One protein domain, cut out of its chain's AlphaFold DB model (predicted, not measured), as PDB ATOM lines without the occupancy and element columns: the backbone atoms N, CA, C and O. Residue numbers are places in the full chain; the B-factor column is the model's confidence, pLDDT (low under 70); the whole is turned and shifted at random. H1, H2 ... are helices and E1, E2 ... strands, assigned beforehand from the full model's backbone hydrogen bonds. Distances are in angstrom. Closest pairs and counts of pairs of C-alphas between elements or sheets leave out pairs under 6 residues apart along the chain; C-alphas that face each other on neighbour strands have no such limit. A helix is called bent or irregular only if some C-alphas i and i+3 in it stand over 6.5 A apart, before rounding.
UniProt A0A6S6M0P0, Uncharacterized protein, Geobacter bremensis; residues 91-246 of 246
ATOM      1  N   VAL A  91     247.300 130.033 134.155       96.94
ATOM      2  CA  VAL A  91     248.510 130.848 134.163       96.94
ATOM      3  C   VAL A  91     248.123 132.320 134.155       96.94
ATOM      4  O   VAL A  91     247.345 132.754 133.306       96.94
ATOM      5  N   ILE A  92     248.709 133.092 135.068       98.00
ATOM      6  CA  ILE A  92     248.702 134.554 135.002       98.00
ATOM      7  C   ILE A  92     250.138 135.017 134.759       98.00
ATOM      8  O   ILE A  92     251.016 134.783 135.588       98.00
ATOM      9  N   SER A  93     250.356 135.702 133.645       98.31
ATOM     10  CA  SER A  93     251.604 136.389 133.319       98.31
ATOM     11  C   SER A  93     251.417 137.883 133.572       98.31
ATOM     12  O   SER A  93     250.433 138.466 133.124       98.31
ATOM     13  N   VAL A  94     252.343 138.508 134.294       98.62
ATOM     14  CA  VAL A  94     252.312 139.948 134.582       98.62
ATOM     15  C   VAL A  94     253.548 140.601 133.991       98.62
ATOM     16  O   VAL A  94     254.661 140.112 134.194       98.62
ATOM     17  N   GLU A  95     253.353 141.733 133.330       98.50
ATOM     18  CA  GLU A  95     254.405 142.659 132.926       98.50
ATOM     19  C   GLU A  95     254.129 144.012 133.578       98.50
ATOM     20  O   GLU A  95     253.089 144.615 133.337       98.50
ATOM     21  N   ALA A  96     255.031 144.479 134.432       98.38
ATOM     22  CA  ALA A  96     254.863 145.719 135.174       98.38
ATOM     23  C   ALA A  96     255.957 146.724 134.801       98.38
ATOM     24  O   ALA A  96     257.158 146.439 134.888       98.38
ATOM     25  N   GLY A  97     255.540 147.927 134.416       97.62
ATOM     26  CA  GLY A  97     256.418 149.018 134.012       97.62
ATOM     27  C   GLY A  97     255.877 150.378 134.436       97.62
ATOM     28  O   GLY A  97     254.703 150.537 134.741       97.62
ATOM     29  N   LEU A  98     256.751 151.376 134.471       96.88
ATOM     30  CA  LEU A  98     256.403 152.764 134.739       96.88
ATOM     31  C   LEU A  98     256.772 153.615 133.531       96.88
ATOM     32  O   LEU A  98     257.945 153.682 133.161       96.88
ATOM     33  N   VAL A  99     255.782 154.282 132.948       95.69
ATOM     34  CA  VAL A  99     255.927 155.218 131.831       95.69
ATOM     35  C   VAL A  99     256.206 156.619 132.374       95.69
ATOM     36  O   VAL A  99     255.421 157.169 133.145       95.69
ATOM     37  N   TYR A 100     257.337 157.208 132.004       92.94
ATOM     38  CA  TYR A 100     257.716 158.560 132.415       92.94
ATOM     39  C   TYR A 100     257.268 159.586 131.374       92.94
ATOM     40  O   TYR A 100     257.015 159.259 130.219       92.94
ATOM     41  N   LYS A 101     257.227 160.867 131.757       91.50
ATOM     42  CA  LYS A 101     256.876 161.967 130.837       91.50
ATOM     43  C   LYS A 101     257.805 162.075 129.619       91.50
ATOM     44  O   LYS A 101     257.410 162.667 128.624       91.50
ATOM     45  N   SER A 102     259.017 161.523 129.697       94.00
ATOM     46  CA  SER A 102     259.937 161.405 128.560       94.00
ATOM     47  C   SER A 102     259.489 160.378 127.514       94.00
ATOM     48  O   SER A 102     260.031 160.371 126.414       94.00
ATOM     49  N   GLY A 103     258.522 159.517 127.843       94.81
ATOM     50  CA  GLY A 103     258.148 158.336 127.066       94.81
ATOM     51  C   GLY A 103     258.938 157.081 127.447       94.81
ATOM     52  O   GLY A 103     258.595 155.994 126.990       94.81
ATOM     53  N   ASP A 104     259.957 157.202 128.305       95.56
ATOM     54  CA  ASP A 104     260.738 156.049 128.754       95.56
ATOM     55  C   ASP A 104     259.895 155.125 129.632       95.56
ATOM     56  O   ASP A 104     259.173 155.579 130.525       95.56
ATOM     57  N   VAL A 105     260.062 153.819 129.430       96.75
ATOM     58  CA  VAL A 105     259.469 152.784 130.278       96.75
ATOM     59  C   VAL A 105     260.551 152.207 131.178       96.75
ATOM     60  O   VAL A 105     261.555 151.683 130.695       96.75
ATOM     61  N   LYS A 106     260.353 152.277 132.498       96.88
ATOM     62  CA  LYS A 106     261.207 151.571 133.461       96.88
ATOM     63  C   LYS A 106     260.489 150.334 133.990       96.88
ATOM     64  O   LYS A 106     259.401 150.487 134.541       96.88
ATOM     65  N   PRO A 107     261.077 149.132 133.878       97.88
ATOM     66  CA  PRO A 107     260.468 147.932 134.431       97.88
ATOM     67  C   PRO A 107     260.368 148.024 135.957       97.88
ATOM     68  O   PRO A 107     261.292 148.487 136.633       97.88
ATOM     69  N   VAL A 108     259.261 147.533 136.507       97.56
ATOM     70  CA  VAL A 108     259.037 147.400 137.952       97.56
ATOM     71  C   VAL A 108     259.737 146.127 138.418       97.56
ATOM     72  O   VAL A 108     259.134 145.067 138.557       97.56
ATOM     73  N   ALA A 109     261.056 146.204 138.574       97.44
ATOM     74  CA  ALA A 109     261.890 145.057 138.914       97.44
ATOM     75  C   ALA A 109     261.853 144.713 140.410       97.44
ATOM     76  O   ALA A 109     261.727 145.597 141.257       97.44
ATOM     77  N   ARG A 110     262.035 143.424 140.738       97.25
ATOM     78  CA  ARG A 110     262.214 142.926 142.119       97.25
ATOM     79  C   ARG A 110     261.109 143.347 143.095       97.25
ATOM     80  O   ARG A 110     261.355 143.480 144.288       97.25
ATOM     81  N   THR A 111     259.902 143.543 142.584       97.44
ATOM     82  CA  THR A 111     258.742 143.976 143.362       97.44
ATOM     83  C   THR A 111     257.868 142.773 143.674       97.44
ATOM     84  O   THR A 111     257.655 141.920 142.810       97.44
ATOM     85  N   GLU A 112     257.400 142.669 144.917       98.00
ATOM     86  CA  GLU A 112     256.477 141.610 145.314       98.00
ATOM     87  C   GLU A 112     255.060 141.916 144.826       98.00
ATOM     88  O   GLU A 112     254.568 143.037 144.956       98.00
ATOM     89  N   PHE A 113     254.408 140.890 144.290       98.50
ATOM     90  CA  PHE A 113     253.002 140.898 143.921       98.50
ATOM     91  C   PHE A 113     252.284 139.752 144.628       98.50
ATOM     92  O   PHE A 113     252.840 138.662 144.809       98.50
ATOM     93  N   TYR A 114     251.027 139.990 144.978       98.44
ATOM     94  CA  TYR A 114     250.152 139.028 145.630       98.44
ATOM     95  C   TYR A 114     248.877 138.861 144.804       98.44
ATOM     96  O   TYR A 114     248.322 139.842 144.312       98.44
ATOM     97  N   LEU A 115     248.403 137.625 144.659       98.19
ATOM     98  CA  LEU A 115     247.026 137.368 144.243       98.19
ATOM     99  C   LEU A 115     246.186 137.184 145.495       98.19
ATOM    100  O   LEU A 115     246.433 136.259 146.272       98.19
ATOM    101  N   LEU A 116     245.216 138.070 145.663       98.50
ATOM    102  CA  LEU A 116     244.276 138.069 146.769       98.50
ATOM    103  C   LEU A 116     242.949 137.448 146.325       98.50
ATOM    104  O   LEU A 116     242.537 137.630 145.176       98.50
ATOM    105  N   ASP A 117     242.273 136.730 147.216       98.19
ATOM    106  CA  ASP A 117     240.895 136.266 146.987       98.19
ATOM    107  C   ASP A 117     239.851 137.386 147.162       98.19
ATOM    108  O   ASP A 117     238.707 137.254 146.727       98.19
ATOM    109  N   GLU A 118     240.261 138.522 147.726       98.44
ATOM    110  CA  GLU A 118     239.429 139.694 147.962       98.44
ATOM    111  C   GLU A 118     240.182 141.001 147.662       98.44
ATOM    112  O   GLU A 118     241.408 141.072 147.721       98.44
ATOM    113  N   SER A 119     239.448 142.057 147.298       97.75
ATOM    114  CA  SER A 119     240.062 143.351 146.988       97.75
ATOM    115  C   SER A 119     240.594 144.026 148.253       97.75
ATOM    116  O   SER A 119     239.963 143.929 149.306       97.75
ATOM    117  N   LEU A 120     241.680 144.800 148.137       96.25
ATOM    118  CA  LEU A 120     242.231 145.548 149.278       96.25
ATOM    119  C   LEU A 120     241.185 146.403 150.006       96.25
ATOM    120  O   LEU A 120     241.168 146.443 151.230       96.25
ATOM    121  N   ILE A 121     240.297 147.062 149.259       95.19
ATOM    122  CA  ILE A 121     239.263 147.935 149.826       95.19
ATOM    123  C   ILE A 121     238.281 147.149 150.692       95.19
ATOM    124  O   ILE A 121     237.933 147.591 151.782       95.19
ATOM    125  N   GLU A 122     237.848 145.981 150.227       96.88
ATOM    126  CA  GLU A 122     236.898 145.157 150.977       96.88
ATOM    127  C   GLU A 122     237.557 144.516 152.206       96.88
ATOM    128  O   GLU A 122     236.956 144.521 153.281       96.88
ATOM    129  N   ILE A 123     238.822 144.090 152.097       97.12
ATOM    130  CA  ILE A 123     239.626 143.633 153.245       97.12
ATOM    131  C   ILE A 123     239.711 144.743 154.304       97.12
ATOM    132  O   ILE A 123     239.417 144.522 155.479       97.12
ATOM    133  N   PHE A 124     240.070 145.962 153.898       95.06
ATOM    134  CA  PHE A 124     240.223 147.089 154.818       95.06
ATOM    135  C   PHE A 124     238.905 147.503 155.471       95.06
ATOM    136  O   PHE A 124     238.879 147.736 156.679       95.06
ATOM    137  N   LYS A 125     237.799 147.515 154.718       93.75
ATOM    138  CA  LYS A 125     236.462 147.774 155.269       93.75
ATOM    139  C   LYS A 125     236.065 146.741 156.321       93.75
ATOM    140  O   LYS A 125     235.645 147.128 157.408       93.75
ATOM    141  N   LYS A 126     236.214 145.441 156.034       95.94
ATOM    142  CA  LYS A 126     235.857 144.354 156.969       95.94
ATOM    143  C   LYS A 126     236.621 144.447 158.285       95.94
ATOM    144  O   LYS A 126     236.046 144.246 159.352       95.94
ATOM    145  N   GLU A 127     237.891 144.821 158.207       95.50
ATOM    146  CA  GLU A 127     238.766 144.961 159.369       95.50
ATOM    147  C   GLU A 127     238.654 146.331 160.057       95.50
ATOM    148  O   GLU A 127     239.382 146.605 161.018       95.50
ATOM    149  N   ASN A 128     237.741 147.207 159.614       93.88
ATOM    150  CA  ASN A 128     237.606 148.587 160.090       93.88
ATOM    151  C   ASN A 128     238.961 149.321 160.082       93.88
ATOM    152  O   ASN A 128     239.412 149.866 161.097       93.88
ATOM    153  N   ILE A 129     239.680 149.227 158.967       91.56
ATOM    154  CA  ILE A 129     240.884 150.009 158.696       91.56
ATOM    155  C   ILE A 129     240.429 151.251 157.941       91.56
ATOM    156  O   ILE A 129     239.996 151.165 156.795       91.56
ATOM    157  N   ILE A 130     240.517 152.389 158.615       89.75
ATOM    158  CA  ILE A 130     240.082 153.689 158.108       89.75
ATOM    159  C   ILE A 130     241.285 154.580 157.815       89.75
ATOM    160  O   ILE A 130     242.344 154.408 158.424       89.75
ATOM    161  N   SER A 131     241.116 155.549 156.920       85.62
ATOM    162  CA  SER A 131     242.133 156.565 156.692       85.62
ATOM    163  C   SER A 131     242.139 157.587 157.822       85.62
ATOM    164  O   SER A 131     241.095 158.056 158.272       85.62
ATOM    165  N   THR A 132     243.336 157.958 158.256       83.50
ATOM    166  CA  THR A 132     243.587 159.039 159.219       83.50
ATOM    167  C   THR A 132     243.813 160.388 158.539       83.50
ATOM    168  O   THR A 132     243.847 161.418 159.209       83.50
ATOM    169  N   LEU A 133     243.964 160.392 157.212       80.06
ATOM    170  CA  LEU A 133     244.234 161.586 156.411       80.06
ATOM    171  C   LEU A 133     242.963 162.235 155.853       80.06
ATOM    172  O   LEU A 133     242.981 163.425 155.539       80.06
ATOM    173  N   SER A 134     241.873 161.476 155.740       81.75
ATOM    174  CA  SER A 134     240.586 161.993 155.279       81.75
ATOM    175  C   SER A 134     239.763 162.520 156.452       81.75
ATOM    176  O   SER A 134     239.346 161.759 157.324       81.75
ATOM    177  N   VAL A 135     239.541 163.836 156.470       77.38
ATOM    178  CA  VAL A 135     238.680 164.496 157.467       77.38
ATOM    179  C   VAL A 135     237.202 164.293 157.131       77.38
ATOM    180  O   VAL A 135     236.386 164.142 158.037       77.38
ATOM    181  N   ASP A 136     236.870 164.268 155.837       85.62
ATOM    182  CA  ASP A 136     235.485 164.273 155.363       85.62
ATOM    183  C   ASP A 136     234.881 162.863 155.299       85.62
ATOM    184  O   ASP A 136     233.724 162.669 155.672       85.62
ATOM    185  N   ASP A 137     235.663 161.870 154.864       86.12
ATOM    186  CA  ASP A 137     235.244 160.465 154.831       86.12
ATOM    187  C   ASP A 137     236.422 159.530 155.154       86.12
ATOM    188  O   ASP A 137     237.223 159.209 154.267       86.12
ATOM    189  N   PRO A 138     236.549 159.048 156.402       82.56
ATOM    190  CA  PRO A 138     237.621 158.135 156.788       82.56
ATOM    191  C   PRO A 138     237.508 156.757 156.107       82.56
ATOM    192  O   PRO A 138     238.458 155.979 156.157       82.56
ATOM    193  N   ASN A 139     236.384 156.444 155.448       85.69
ATOM    194  CA  ASN A 139     236.204 155.224 154.659       85.69
ATOM    195  C   ASN A 139     236.469 155.426 153.161       85.69
ATOM    196  O   ASN A 139     236.289 154.471 152.399       85.69
ATOM    197  N   ASP A 140     236.896 156.622 152.736       90.75
ATOM    198  CA  ASP A 140     237.235 156.894 151.341       90.75
ATOM    199  C   ASP A 140     238.313 155.903 150.849       90.75
ATOM    200  O   ASP A 140     239.452 155.920 151.341       90.75
ATOM    201  N   PRO A 141     237.990 155.037 149.867       89.31
ATOM    202  CA  PRO A 141     238.913 154.035 149.348       89.31
ATOM    203  C   PRO A 141     240.234 154.638 148.862       89.31
ATOM    204  O   PRO A 141     241.293 154.041 149.058       89.31
ATOM    205  N   THR A 142     240.189 155.823 148.248       89.31
ATOM    206  CA  THR A 142     241.381 156.489 147.713       89.31
ATOM    207  C   THR A 142     242.328 156.917 148.831       89.31
ATOM    208  O   THR A 142     243.527 156.644 148.751       89.31
ATOM    209  N   SER A 143     241.803 157.510 149.902       88.94
ATOM    210  CA  SER A 143     242.582 157.933 151.069       88.94
ATOM    211  C   SER A 143     243.219 156.755 151.811       88.94
ATOM    212  O   SER A 143     244.392 156.822 152.183       88.94
ATOM    213  N   ILE A 144     242.497 155.638 151.958       89.75
ATOM    214  CA  ILE A 144     243.039 154.424 152.591       89.75
ATOM    215  C   ILE A 144     244.187 153.837 151.754       89.75
ATOM    216  O   ILE A 144     245.242 153.496 152.295       89.75
ATOM    217  N   LEU A 145     244.017 153.733 150.431       91.62
ATOM    218  CA  LEU A 145     245.071 153.231 149.543       91.62
ATOM    219  C   LEU A 145     246.287 154.161 149.505       91.62
ATOM    220  O   LEU A 145     247.418 153.671 149.456       91.62
ATOM    221  N   PHE A 146     246.067 155.477 149.561       89.38
ATOM    222  CA  PHE A 146     247.143 156.459 149.664       89.38
ATOM    223  C   PHE A 146     247.958 156.262 150.941       89.38
ATOM    224  O   PHE A 146     249.176 156.117 150.861       89.38
ATOM    225  N   GLU A 147     247.303 156.209 152.101       88.44
ATOM    226  CA  GLU A 147     247.958 156.023 153.400       88.44
ATOM    227  C   GLU A 147     248.753 154.713 153.438       88.44
ATOM    228  O   GLU A 147     249.927 154.699 153.818       88.44
ATOM    229  N   PHE A 148     248.156 153.626 152.945       91.50
ATOM    230  CA  PHE A 148     248.833 152.340 152.828       91.50
ATOM    231  C   PHE A 148     250.073 152.418 151.919       91.50
ATOM    232  O   PHE A 148     251.153 151.968 152.310       91.50
ATOM    233  N   SER A 149     249.946 153.014 150.728       90.69
ATOM    234  CA  SER A 149     251.052 153.167 149.772       90.69
ATOM    235  C   SER A 149     252.167 154.064 150.316       90.69
ATOM    236  O   SER A 149     253.348 153.736 150.188       90.69
ATOM    237  N   ALA A 150     251.812 155.167 150.976       86.75
ATOM    238  CA  ALA A 150     252.761 156.096 151.569       86.75
ATOM    239  C   ALA A 150     253.609 155.399 152.642       86.75
ATOM    240  O   ALA A 150     254.841 155.389 152.546       86.75
ATOM    241  N   VAL A 151     252.975 154.745 153.622       85.81
ATOM    242  CA  VAL A 151     253.714 154.039 154.681       85.81
ATOM    243  C   VAL A 151     254.564 152.910 154.092       85.81
ATOM    244  O   VAL A 151     255.742 152.803 154.439       85.81
ATOM    245  N   HIS A 152     254.036 152.142 153.130       89.19
ATOM    246  CA  HIS A 152     254.799 151.100 152.435       89.19
ATOM    247  C   HIS A 152     256.076 151.645 151.773       89.19
ATOM    248  O   HIS A 152     257.148 151.051 151.884       89.19
ATOM    249  N   ASN A 153     255.995 152.813 151.132       86.00
ATOM    250  CA  ASN A 153     257.119 153.435 150.429       86.00
ATOM    251  C   ASN A 153     258.126 154.142 151.357       86.00
ATOM    252  O   ASN A 153     259.104 154.742 150.883       86.00
ATOM    253  N   GLY A 154     257.952 154.024 152.675       79.81
ATOM    254  CA  GLY A 154     258.867 154.566 153.675       79.81
ATOM    255  C   GLY A 154     258.625 156.043 153.966       79.81
ATOM    256  O   GLY A 154     259.573 156.774 154.241       79.81
ATOM    257  N   TYR A 155     257.368 156.493 153.917       74.81
ATOM    258  CA  TYR A 155     256.981 157.844 154.347       74.81
ATOM    259  C   TYR A 155     257.149 158.088 155.861       74.81
ATOM    260  O   TYR A 155     256.944 159.196 156.344       74.81
ATOM    261  N   ASP A 156     257.613 157.072 156.591       63.09
ATOM    262  CA  ASP A 156     258.033 157.094 157.996       63.09
ATOM    263  C   ASP A 156     259.023 158.214 158.372       63.09
ATOM    264  O   ASP A 156     259.184 158.492 159.559       63.09
ATOM    265  N   GLU A 157     259.689 158.827 157.388       56.03
ATOM    266  CA  GLU A 157     260.687 159.891 157.560       56.03
ATOM    267  C   GLU A 157     260.133 161.322 157.551       56.03
ATOM    268  O   GLU A 157     260.910 162.262 157.739       56.03
ATOM    269  N   LEU A 158     258.834 161.539 157.331       54.50
ATOM    270  CA  LEU A 158     258.292 162.882 157.521       54.50
ATOM    271  C   LEU A 158     258.230 163.188 159.019       54.50
ATOM    272  O   LEU A 158     257.300 162.799 159.714       54.50
ATOM    273  N   GLN A 159     259.256 163.898 159.492       52.53
ATOM    274  CA  GLN A 159     259.471 164.377 160.864       52.53
ATOM    275  C   GLN A 159     258.392 165.347 161.385       52.53
ATOM    276  O   GLN A 159     258.628 166.067 162.352       52.53
ATOM    277  N   ASP A 160     257.218 165.408 160.760       55.94
ATOM    278  CA  ASP A 160     256.119 166.220 161.264       55.94
ATOM    279  C   ASP A 160     255.361 165.406 162.320       55.94
ATOM    280  O   ASP A 160     254.329 164.786 162.053       55.94
ATOM    281  N   GLU A 161     255.903 165.390 163.542       58.16
ATOM    282  CA  GLU A 161     255.285 164.778 164.732       58.16
ATOM    283  C   GLU A 161     253.858 165.310 165.000       58.16
ATOM    284  O   GLU A 161     253.114 164.721 165.780       58.16
ATOM    285  N   ASN A 162     253.442 166.378 164.310       57.16
ATOM    286  CA  ASN A 162     252.130 167.003 164.440       57.16
ATOM    287  C   ASN A 162     251.036 166.415 163.528       57.16
ATOM    288  O   ASN A 162     249.887 166.842 163.636       57.16
ATOM    289  N   ARG A 163     251.335 165.464 162.626       60.00
ATOM    290  CA  ARG A 163     250.350 164.944 161.650       60.00
ATOM    291  C   ARG A 163     250.175 163.427 161.682       60.00
ATOM    292  O   ARG A 163     250.567 162.756 160.736       60.00
ATOM    293  N   GLY A 164     249.588 162.872 162.743       67.31
ATOM    294  CA  GLY A 164     248.974 161.526 162.711       67.31
ATOM    295  C   GLY A 164     249.867 160.348 162.266       67.31
ATOM    296  O   GLY A 164     249.371 159.276 161.927       67.31
ATOM    297  N   VAL A 165     251.195 160.523 162.211       71.38
ATOM    298  CA  VAL A 165     252.124 159.547 161.609       71.38
ATOM    299  C   VAL A 165     252.152 158.245 162.407       71.38
ATOM    300  O   VAL A 165     252.350 157.159 161.857       71.38
ATOM    301  N   LYS A 166     251.934 158.334 163.720       73.25
ATOM    302  CA  LYS A 166     251.889 157.169 164.603       73.25
ATOM    303  C   LYS A 166     250.678 156.289 164.288       73.25
ATOM    304  O   LYS A 166     250.812 155.066 164.240       73.25
ATOM    305  N   GLU A 167     249.536 156.912 164.037       78.31
ATOM    306  CA  GLU A 167     248.280 156.278 163.662       78.31
ATOM    307  C   GLU A 167     248.396 155.642 162.272       78.31
ATOM    308  O   GLU A 167     248.063 154.467 162.128       78.31
ATOM    309  N   MET A 168     249.010 156.328 161.298       78.25
ATOM    310  CA  MET A 168     249.289 155.751 159.972       78.25
ATOM    311  C   MET A 168     250.130 154.470 160.055       78.25
ATOM    312  O   MET A 168     249.807 153.453 159.441       78.25
ATOM    313  N   LYS A 169     251.199 154.466 160.865       79.25
ATOM    314  CA  LYS A 169     252.032 153.264 161.066       79.25
ATOM    315  C   LYS A 169     251.265 152.130 161.743       79.25
ATOM    316  O   LYS A 169     251.501 150.960 161.433       79.25
ATOM    317  N   TYR A 170     250.386 152.453 162.690       78.88
ATOM    318  CA  TYR A 170     249.523 151.468 163.337       78.88
ATOM    319  C   TYR A 170     248.556 150.844 162.322       78.88
ATOM    320  O   TYR A 170     248.511 149.616 162.198       78.88
ATOM    321  N   ASN A 171     247.878 151.680 161.535       84.44
ATOM    322  CA  ASN A 171     246.973 151.255 160.473       84.44
ATOM    323  C   ASN A 171     247.682 150.401 159.427       84.44
ATOM    324  O   ASN A 171     247.154 149.367 159.040       84.44
ATOM    325  N   TYR A 172     248.905 150.757 159.034       89.88
ATOM    326  CA  TYR A 172     249.686 149.957 158.096       89.88
ATOM    327  C   TYR A 172     249.982 148.547 158.626       89.88
ATOM    328  O   TYR A 172     249.797 147.568 157.908       89.88
ATOM    329  N   ARG A 173     250.394 148.399 159.893       91.38
ATOM    330  CA  ARG A 173     250.620 147.059 160.475       91.38
ATOM    331  C   ARG A 173     249.336 146.242 160.502       91.38
ATOM    332  O   ARG A 173     249.367 145.068 160.138       91.38
ATOM    333  N   LYS A 174     248.226 146.870 160.901       92.50
ATOM    334  CA  LYS A 174     246.900 146.250 160.890       92.50
ATOM    335  C   LYS A 174     246.495 145.846 159.467       92.50
ATOM    336  O   LYS A 174     246.027 144.735 159.276       92.50
ATOM    337  N   ALA A 175     246.770 146.683 158.469       93.88
ATOM    338  CA  ALA A 175     246.518 146.406 157.058       93.88
ATOM    339  C   ALA A 175     247.322 145.216 156.532       93.88
ATOM    340  O   ALA A 175     246.755 144.337 155.895       93.88
ATOM    341  N   ILE A 176     248.616 145.123 156.835       95.69
ATOM    342  CA  ILE A 176     249.420 143.962 156.429       95.69
ATOM    343  C   ILE A 176     248.920 142.675 157.101       95.69
ATOM    344  O   ILE A 176     248.853 141.634 156.450       95.69
ATOM    345  N   GLN A 177     248.530 142.742 158.377       96.12
ATOM    346  CA  GLN A 177     247.927 141.605 159.085       96.12
ATOM    347  C   GLN A 177     246.577 141.202 158.481       96.12
ATOM    348  O   GLN A 177     246.330 140.011 158.316       96.12
ATOM    349  N   ALA A 178     245.754 142.183 158.109       96.75
ATOM    350  CA  ALA A 178     244.471 141.988 157.448       96.75
ATOM    351  C   ALA A 178     244.619 141.363 156.058       96.75
ATOM    352  O   ALA A 178     243.836 140.500 155.703       96.75
ATOM    353  N   ILE A 179     245.635 141.749 155.280       97.56
ATOM    354  CA  ILE A 179     245.879 141.202 153.935       97.56
ATOM    355  C   ILE A 179     246.380 139.756 153.999       97.56
ATOM    356  O   ILE A 179     246.029 138.951 153.142       97.56
ATOM    357  N   ALA A 180     247.201 139.414 154.995       97.88
ATOM    358  CA  ALA A 180     247.871 138.117 155.088       97.88
ATOM    359  C   ALA A 180     246.968 136.878 154.864       97.88
ATOM    360  O   ALA A 180     247.366 136.032 154.060       97.88
ATOM    361  N   PRO A 181     245.783 136.737 155.499       98.25
ATOM    362  CA  PRO A 181     244.907 135.581 155.279       98.25
ATOM    363  C   PRO A 181     244.295 135.507 153.872       98.25
ATOM    364  O   PRO A 181     243.856 134.433 153.475       98.25
ATOM    365  N   HIS A 182     244.291 136.611 153.122       98.31
ATOM    366  CA  HIS A 182     243.723 136.697 151.774       98.31
ATOM    367  C   HIS A 182     244.739 136.399 150.664       98.31
ATOM    368  O   HIS A 182     244.374 136.320 149.493       98.31
ATOM    369  N   ILE A 183     246.028 136.239 150.993       98.38
ATOM    370  CA  ILE A 183     247.072 135.938 150.004       98.38
ATOM    371  C   ILE A 183     246.944 134.481 149.551       98.38
ATOM    372  O   ILE A 183     247.281 133.553 150.285       98.38
ATOM    373  N   VAL A 184     246.539 134.283 148.297       97.81
ATOM    374  CA  VAL A 184     246.440 132.959 147.664       97.81
ATOM    375  C   VAL A 184     247.750 132.581 146.974       97.81
ATOM    376  O   VAL A 184     248.217 131.449 147.091       97.81
ATOM    377  N   TYR A 185     248.369 133.537 146.276       97.75
ATOM    378  CA  TYR A 185     249.671 133.361 145.629       97.75
ATOM    379  C   TYR A 185     250.568 134.574 145.871       97.75
ATOM    380  O   TYR A 185     250.093 135.701 146.004       97.75
ATOM    381  N   LYS A 186     251.883 134.341 145.876       98.31
ATOM    382  CA  LYS A 186     252.919 135.367 146.024       98.31
ATOM    383  C   LYS A 186     253.993 135.179 144.957       98.31
ATOM    384  O   LYS A 186     254.433 134.057 144.719       98.31
ATOM    385  N   GLY A 187     254.423 136.273 144.340       97.94
ATOM    386  CA  GLY A 187     255.475 136.286 143.328       97.94
ATOM    387  C   GLY A 187     256.331 137.543 143.424       97.94
ATOM    388  O   GLY A 187     255.962 138.515 144.079       97.94
ATOM    389  N   THR A 188     257.484 137.527 142.766       98.50
ATOM    390  CA  THR A 188     258.369 138.691 142.665       98.50
ATOM    391  C   THR A 188     258.745 138.892 141.209       98.50
ATOM    392  O   THR A 188     259.134 137.933 140.539       98.50
ATOM    393  N   THR A 189     258.656 140.125 140.718       98.50
ATOM    394  CA  THR A 189     259.066 140.435 139.348       98.50
ATOM    395  C   THR A 189     260.564 140.234 139.132       98.50
ATOM    396  O   THR A 189     261.410 140.460 140.007       98.50
ATOM    397  N   SER A 190     260.904 139.814 137.920       98.38
ATOM    398  CA  SER A 190     262.264 139.724 137.403       98.38
ATOM    399  C   SER A 190     262.876 141.120 137.194       98.38
ATOM    400  O   SER A 190     262.253 142.145 137.468       98.38
ATOM    401  N   PHE A 191     264.108 141.192 136.680       97.81
ATOM    402  CA  PHE A 191     264.716 142.475 136.301       97.81
ATOM    403  C   PHE A 191     264.033 143.158 135.108       97.81
ATOM    404  O   PHE A 191     264.153 144.370 134.963       97.81
ATOM    405  N   SER A 192     263.299 142.409 134.283       98.06
ATOM    406  CA  SER A 192     262.509 142.959 133.179       98.06
ATOM    407  C   SER A 192     261.090 143.350 133.598       98.06
ATOM    408  O   SER A 192     260.283 143.677 132.740       98.06
ATOM    409  N   GLY A 193     260.762 143.306 134.896       98.25
ATOM    410  CA  GLY A 193     259.425 143.647 135.389       98.25
ATOM    411  C   GLY A 193     258.378 142.561 135.137       98.25
ATOM    412  O   GLY A 193     257.188 142.830 135.236       98.25
ATOM    413  N   THR A 194     258.801 141.336 134.819       98.62
ATOM    414  CA  THR A 194     257.889 140.230 134.496       98.62
ATOM    415  C   THR A 194     257.760 139.241 135.648       98.62
ATOM    416  O   THR A 194     258.733 138.987 136.360       98.62
ATOM    417  N   LEU A 195     256.582 138.648 135.837       98.38
ATOM    418  CA  LEU A 195     256.367 137.528 136.759       98.38
ATOM    419  C   LEU A 195     255.310 136.565 136.194       98.38
ATOM    420  O   LEU A 195     254.492 136.956 135.363       98.38
ATOM    421  N   LYS A 196     255.312 135.316 136.661       98.38
ATOM    422  CA  LYS A 196     254.325 134.308 136.269       98.38
ATOM    423  C   LYS A 196     253.800 133.568 137.495       98.38
ATOM    424  O   LYS A 196     254.586 133.098 138.313       98.38
ATOM    425  N   PHE A 197     252.482 133.455 137.597       97.56
ATOM    426  CA  PHE A 197     251.795 132.548 138.506       97.56
ATOM    427  C   PHE A 197     251.319 131.332 137.704       97.56
ATOM    428  O   PHE A 197     250.720 131.484 136.640       97.56
ATOM    429  N   GLU A 198     251.589 130.130 138.203       96.31
ATOM    430  CA  GLU A 198     251.239 128.870 137.541       96.31
ATOM    431  C   GLU A 198     250.380 128.001 138.458       96.31
ATOM    432  O   GLU A 198     250.435 128.130 139.682       96.31
ATOM    433  N   ASN A 199     249.623 127.080 137.860       95.12
ATOM    434  CA  ASN A 199     248.721 126.174 138.567       95.12
ATOM    435  C   ASN A 199     247.715 126.935 139.446       95.12
ATOM    436  O   ASN A 199     247.527 126.640 140.632       95.12
ATOM    437  N   ILE A 200     247.084 127.952 138.858       95.62
ATOM    438  CA  ILE A 200     246.068 128.761 139.527       95.62
ATOM    439  C   ILE A 200     244.714 128.063 139.400       95.62
ATOM    440  O   ILE A 200     244.378 127.518 138.345       95.62
ATOM    441  N   LYS A 201     243.937 128.041 140.486       94.56
ATOM    442  CA  LYS A 201     242.557 127.543 140.435       94.56
ATOM    443  C   LYS A 201     241.683 128.526 139.632       94.56
ATOM    444  O   LYS A 201     241.898 129.733 139.727       94.56
ATOM    445  N   PRO A 202     240.700 128.055 138.846       95.19
ATOM    446  CA  PRO A 202     239.727 128.948 138.219       95.19
ATOM    447  C   PRO A 202     238.972 129.777 139.272       95.19
ATOM    448  O   PRO A 202     238.510 129.224 140.270       95.19
ATOM    449  N   GLY A 203     238.840 131.085 139.054       95.38
ATOM    450  CA  GLY A 203     238.188 132.004 139.981       95.38
ATOM    451  C   GLY A 203     238.453 133.476 139.664       95.38
ATOM    452  O   GLY A 203     239.134 133.817 138.698       95.38
ATOM    453  N   ALA A 204     237.905 134.351 140.502       97.31
ATOM    454  CA  ALA A 204     238.204 135.776 140.478       97.31
ATOM    455  C   ALA A 204     239.193 136.107 141.599       97.31
ATOM    456  O   ALA A 204     239.007 135.678 142.735       97.31
ATOM    457  N   TYR A 205     240.214 136.889 141.270       98.19
ATOM    458  CA  TYR A 205     241.273 137.314 142.179       98.19
ATOM    459  C   TYR A 205     241.512 138.819 142.053       98.19
ATOM    460  O   TYR A 205     241.022 139.469 141.126       98.19
ATOM    461  N   TYR A 206     242.319 139.366 142.954       98.44
ATOM    462  CA  TYR A 206     242.851 140.720 142.867       98.44
ATOM    463  C   TYR A 206     244.376 140.675 142.879       98.44
ATOM    464  O   TYR A 206     244.992 140.196 143.827       98.44
ATOM    465  N   LEU A 207     244.994 141.164 141.807       98.50
ATOM    466  CA  LEU A 207     246.433 141.336 141.707       98.50
ATOM    467  C   LEU A 207     246.835 142.621 142.429       98.50
ATOM    468  O   LEU A 207     246.518 143.729 141.990       98.50
ATOM    469  N   MET A 208     247.547 142.444 143.534       98.06
ATOM    470  CA  MET A 208     248.049 143.507 144.384       98.06
ATOM    471  C   MET A 208     249.562 143.625 144.240       98.06
ATOM    472  O   MET A 208     250.278 142.625 144.274       98.06
ATOM    473  N   GLY A 209     250.052 144.850 144.100       97.62
ATOM    474  CA  GLY A 209     251.479 145.147 144.136       97.62
ATOM    475  C   GLY A 209     251.711 146.596 144.524       97.62
ATOM    476  O   GLY A 209     250.895 147.463 144.204       97.62
ATOM    477  N   VAL A 210     252.821 146.861 145.207       96.25
ATOM    478  CA  VAL A 210     253.245 148.222 145.548       96.25
ATOM    479  C   VAL A 210     254.673 148.412 145.074       96.25
ATOM    480  O   VAL A 210     255.567 147.656 145.444       96.25
ATOM    481  N   CYS A 211     254.888 149.421 144.239       95.31
ATOM    482  CA  CYS A 211     256.199 149.788 143.734       95.31
ATOM    483  C   CYS A 211     256.611 151.144 144.294       95.31
ATOM    484  O   CYS A 211     255.849 152.112 144.236       95.31
ATOM    485  N   LYS A 212     257.856 151.220 144.763       92.38
ATOM    486  CA  LYS A 212     258.519 152.467 145.123       92.38
ATOM    487  C   LYS A 212     259.258 153.039 143.918       92.38
ATOM    488  O   LYS A 212     260.055 152.340 143.292       92.38
ATOM    489  N   THR A 213     259.062 154.321 143.629       88.88
ATOM    490  CA  THR A 213     259.816 155.033 142.586       88.88
ATOM    491  C   THR A 213     260.990 155.824 143.153       88.88
ATOM    492  O   THR A 213     261.182 155.927 144.365       88.88
ATOM    493  N   ALA A 214     261.818 156.375 142.260       80.62
ATOM    494  CA  ALA A 214     262.927 157.247 142.625       80.62
ATOM    495  C   ALA A 214     262.397 158.599 143.143       80.62
ATOM    496  O   ALA A 214     262.248 159.554 142.388       80.62
ATOM    497  N   GLY A 215     262.090 158.653 144.437       74.88
ATOM    498  CA  GLY A 215     261.569 159.818 145.149       74.88
ATOM    499  C   GLY A 215     261.101 159.416 146.549       74.88
ATOM    500  O   GLY A 215     260.754 158.259 146.796       74.88
ATOM    501  N   LYS A 216     261.139 160.342 147.516       69.88
ATOM    502  CA  LYS A 216     260.611 160.059 148.859       69.88
ATOM    503  C   LYS A 216     259.085 160.019 148.795       69.88
ATOM    504  O   LYS A 216     258.472 160.992 148.374       69.88
ATOM    505  N   GLY A 217     258.491 158.900 149.206       69.44
ATOM    506  CA  GLY A 217     257.038 158.709 149.229       69.44
ATOM    507  C   GLY A 217     256.390 158.367 147.888       69.44
ATOM    508  O   GLY A 217     255.253 157.917 147.898       69.44
ATOM    509  N   THR A 218     257.096 158.525 146.770       80.94
ATOM    510  CA  THR A 218     256.558 158.293 145.421       80.94
ATOM    511  C   THR A 218     256.465 156.814 145.082       80.94
ATOM    512  O   THR A 218     257.360 156.033 145.440       80.94
ATOM    513  N   GLY A 219     255.412 156.434 144.370       91.50
ATOM    514  CA  GLY A 219     255.181 155.047 144.005       91.50
ATOM    515  C   GLY A 219     253.859 154.804 143.294       91.50
ATOM    516  O   GLY A 219     253.074 155.718 143.052       91.50
ATOM    517  N   ALA A 220     253.622 153.538 142.975       95.31
ATOM    518  CA  ALA A 220     252.373 153.059 142.406       95.31
ATOM    519  C   ALA A 220     251.842 151.890 143.237       95.31
ATOM    520  O   ALA A 220     252.615 151.063 143.729       95.31
ATOM    521  N   LEU A 221     250.524 151.824 143.386       96.75
ATOM    522  CA  LEU A 221     249.818 150.703 143.993       96.75
ATOM    523  C   LEU A 221     248.793 150.170 142.998       96.75
ATOM    524  O   LEU A 221     247.954 150.917 142.496       96.75
ATOM    525  N   TRP A 222     248.828 148.863 142.765       98.06
ATOM    526  CA  TRP A 222     247.834 148.145 141.975       98.06
ATOM    527  C   TRP A 222     246.928 147.316 142.887       98.06
ATOM    528  O   TRP A 222     247.376 146.748 143.882       98.06
ATOM    529  N   ASN A 223     245.648 147.256 142.524       97.56
ATOM    530  CA  ASN A 223     244.620 146.391 143.107       97.56
ATOM    531  C   ASN A 223     243.680 145.960 141.969       97.56
ATOM    532  O   ASN A 223     242.532 146.393 141.878       97.56
ATOM    533  N   TYR A 224     244.227 145.207 141.017       97.50
ATOM    534  CA  TYR A 224     243.606 144.941 139.722       97.50
ATOM    535  C   TYR A 224     242.813 143.632 139.753       97.50
ATOM    536  O   TYR A 224     243.365 142.587 140.087       97.50
ATOM    537  N   LYS A 225     241.528 143.653 139.391       97.81
ATOM    538  CA  LYS A 225     240.704 142.437 139.355       97.81
ATOM    539  C   LYS A 225     241.110 141.537 138.184       97.81
ATOM    540  O   LYS A 225     241.171 141.989 137.045       97.81
ATOM    541  N   VAL A 226     241.323 140.254 138.457       97.25
ATOM    542  CA  VAL A 226     241.713 139.236 137.476       97.25
ATOM    543  C   VAL A 226     240.687 138.113 137.472       97.25
ATOM    544  O   VAL A 226     240.320 137.609 138.529       97.25
ATOM    545  N   ASP A 227     240.243 137.703 136.289       96.00
ATOM    546  CA  ASP A 227     239.397 136.526 136.101       96.00
ATOM    547  C   ASP A 227     240.215 135.423 135.410       96.00
ATOM    548  O   ASP A 227     240.766 135.644 134.332       96.00
ATOM    549  N   THR A 228     240.324 134.246 136.037       94.19
ATOM    550  CA  THR A 228     241.111 133.105 135.533       94.19
ATOM    551  C   THR A 228     240.275 132.070 134.778       94.19
ATOM    552  O   THR A 228     240.680 130.913 134.638       94.19
ATOM    553  N   GLN A 229     239.115 132.465 134.243       91.19
ATOM    554  CA  GLN A 229     238.322 131.625 133.337       91.19
ATOM    555  C   GLN A 229     239.111 131.145 132.108       91.19
ATOM    556  O   GLN A 229     238.881 130.033 131.625       91.19
ATOM    557  N   ASN A 230     240.074 131.937 131.629       90.88
ATOM    558  CA  ASN A 230     240.967 131.569 130.527       90.88
ATOM    559  C   ASN A 230     242.174 130.770 131.028       90.88
ATOM    560  O   ASN A 230     242.644 130.980 132.142       90.88
ATOM    561  N   SER A 231     242.683 129.837 130.218       89.38
ATOM    562  CA  SER A 231     243.866 129.034 130.578       89.38
ATOM    563  C   SER A 231     245.111 129.895 130.788       89.38
ATOM    564  O   SER A 231     245.957 129.575 131.617       89.38
ATOM    565  N   GLU A 232     245.189 131.009 130.066       95.69
ATOM    566  CA  GLU A 232     246.258 131.988 130.159       95.69
ATOM    567  C   GLU A 232     245.667 133.398 130.204       95.69
ATOM    568  O   GLU A 232     244.752 133.732 129.452       95.69
ATOM    569  N   THR A 233     246.180 134.216 131.118       96.62
ATOM    570  CA  THR A 233     245.831 135.629 131.267       96.62
ATOM    571  C   THR A 233     247.117 136.440 131.316       96.62
ATOM    572  O   THR A 233     247.983 136.168 132.144       96.62
ATOM    573  N   ILE A 234     247.243 137.437 130.442       97.19
ATOM    574  CA  ILE A 234     248.381 138.361 130.419       97.19
ATOM    575  C   ILE A 234     247.897 139.716 130.927       97.19
ATOM    576  O   ILE A 234     246.904 140.247 130.434       97.19
ATOM    577  N   ILE A 235     248.589 140.264 131.921       98.00
ATOM    578  CA  ILE A 235     248.261 141.541 132.552       98.00
ATOM    579  C   ILE A 235     249.445 142.479 132.367       98.00
ATOM    580  O   ILE A 235     250.561 142.162 132.772       98.00
ATOM    581  N   ILE A 236     249.179 143.648 131.796       98.25
ATOM    582  CA  ILE A 236     250.162 144.722 131.666       98.25
ATOM    583  C   ILE A 236     249.811 145.782 132.704       98.25
ATOM    584  O   ILE A 236     248.702 146.310 132.684       98.25
ATOM    585  N   LEU A 237     250.727 146.070 133.622       98.31
ATOM    586  CA  LEU A 237     250.554 147.043 134.694       98.31
ATOM    587  C   LEU A 237     251.409 148.283 134.443       98.31
ATOM    588  O   LEU A 237     252.622 148.183 134.244       98.31
ATOM    589  N   ASP A 238     250.767 149.445 134.503       97.31
ATOM    590  CA  ASP A 238     251.388 150.763 134.407       97.31
ATOM    591  C   ASP A 238     250.673 151.775 135.321       97.31
ATOM    592  O   ASP A 238     249.834 151.413 136.149       97.31
ATOM    593  N   GLN A 239     251.011 153.061 135.219       95.06
ATOM    594  CA  GLN A 239     250.365 154.099 136.026       95.06
ATOM    595  C   GLN A 239     248.907 154.376 135.632       95.06
ATOM    596  O   GLN A 239     248.171 154.930 136.442       95.06
ATOM    597  N   ASN A 240     248.472 154.008 134.425       96.12
ATOM    598  CA  ASN A 240     247.108 154.259 133.950       96.12
ATOM    599  C   ASN A 240     246.097 153.277 134.548       96.12
ATOM    600  O   ASN A 240     244.906 153.575 134.591       96.12
ATOM    601  N   ASN A 241     246.561 152.109 134.999       96.44
ATOM    602  CA  ASN A 241     245.737 151.105 135.670       96.44
ATOM    603  C   ASN A 241     246.138 150.847 137.130       96.44
ATOM    604  O   ASN A 241     245.655 149.898 137.754       96.44
ATOM    605  N   ALA A 242     246.988 151.706 137.691       96.38
ATOM    606  CA  ALA A 242     247.239 151.740 139.120       96.38
ATOM    607  C   ALA A 242     246.002 152.268 139.861       96.38
ATOM    608  O   ALA A 242     245.341 153.208 139.428       96.38
ATOM    609  N   ALA A 243     245.708 151.673 141.015       94.12
ATOM    610  CA  ALA A 243     244.675 152.180 141.911       94.12
ATOM    611  C   ALA A 243     245.119 153.486 142.589       94.12
ATOM    612  O   ALA A 243     244.287 154.294 142.995       94.12
ATOM    613  N   PHE A 244     246.433 153.687 142.710       91.38
ATOM    614  CA  PHE A 244     247.018 154.907 143.237       91.38
ATOM    615  C   PHE A 244     248.409 155.165 142.637       91.38
ATOM    616  O   PHE A 244     249.197 154.231 142.469       91.38
ATOM    617  N   VAL A 245     248.716 156.436 142.353       89.81
ATOM    618  CA  VAL A 245     250.023 156.917 141.875       89.81
ATOM    619  C   VAL A 245     250.374 158.212 142.606       89.81
ATOM    620  O   VAL A 245     249.526 159.095 142.735       89.81
ATOM    621  N   ASN A 246     251.625 158.319 143.057       81.94
ATOM    622  CA  ASN A 246     252.215 159.485 143.724       81.94
ATOM    623  C   ASN A 246     253.453 159.967 142.966       81.94
ATOM    624  O   ASN A 246     254.355 159.120 142.747       81.94
TER     625      ASN A 246
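What this domain is: This is residues 91 to 246 of the 246 residues of an uncharacterized protein of Geobacter bremensis (UniProt A0A6S6M0P0). Two four-stranded sheets lie face to face as a sandwich, E1, E2, E5 and E8 in one and E4, E3, E6 and E7 in the other, and a group of three helices gathers beyond the second sheet, away from the first. Among the helices, H2 and the long H3 stand nearly at right angles, and the short H1 meets the second sheet at its first residues. The printed part has 156 residues, with three named helices and eight named strands in the order E1 E2 E3 H1 H2 H3 E4 E5 E6 E7 E8. The first sheet is branched and mixed, the second is antiparallel throughout in the order E4 E3 E6 E7, and the class is mixed, helices and strands. The whole is compact, with a radius of gyration of the C-alphas of 15.8 A and spans of 50 by 39 by 23 A.

How they stand to each other: E1, residues 91 to 99, has three neighbours and pairs with them in a staggered way. With E2, residues 105 to 107, it forms an antiparallel hairpin, N 98 and O 106 being 2.8 A apart, within hydrogen-bond range. E5, residues 194 to 200, is antiparallel to E1, with N 94 and O 195 at 2.9 A, and E8, residues 232 to 237, is parallel to it, with N 95 and O 235 at 2.9 A. In the other sheet the edge strand E4, residues 183 to 188, is antiparallel to E3, residues 112 to 116, with N 113 and O 187 at 2.8 A. E3 is antiparallel to E6, residues 204 to 212, with N 114 and O 208 at 2.8 A. E6 and the edge strand E7, residues 219 to 227, form a hairpin at 167 degrees, with N 207 and O 224 at 2.8 A. This sheet is twisted. The two sheets have 43 pairs of C-alphas within 10 A, and their strands stand at 33 degrees. H1, residues 120 to 126, only grazes the sheet E4 E3 E6 E7, with its residues 120 to 123. H2, residues 141 to 152, and H3, residues 165 to 182, are on one face of that sheet, which gives two layers, helices on a sheet. H2 has a height over the sheet of 9.1 A and runs slantwise to the strands, at 55 degrees to E7 on the local plane. H2 and H3 touch, about perpendicular at 80 degrees, the closest C-alphas being those of Phe 148 and Tyr 172, 5.8 A apart. H1 and H3 touch, about perpendicular at 84 degrees, the closest C-alphas being those of Ile 123 and Ala 178, 6.6 A apart. In H1 and H2 every O i to N i+4 pair is within hydrogen-bond range, in H3 12 of 14.

Where its parts are: E1 begins at C-alpha 91, (248.510, 130.848, 134.163), and is 25.6 A long. E6 is 26.7 A long and E7 25.6 A. H2 measures 16.4 A, and H3 26.3 A from C-alpha 165 at (252.124, 159.547, 161.609). H3 is irregular, but only just: C-alphas 178 and 181 are 6.8 A apart. E5 is 17.2 A long, and E8 16.3 A, ending at C-alpha 237, (250.554, 147.043, 134.694). E2, E3, H1 and E4 are shorter. Residues 220 to 221 of E7 pair antiparallel with residues 244 to 245.

The domain as a whole: The C-alphas of Asn 162 and Ser 231, the two farthest apart, are 51.5 A apart. The printed part has no cut and ends at the chain's last residue, 246. The links H1 to H2 and H2 to H3 are long, with 14 and 12 residues. The mean pLDDT of the printed part is 90.8, and residues 156 to 164 and 216 to 217 are under 70.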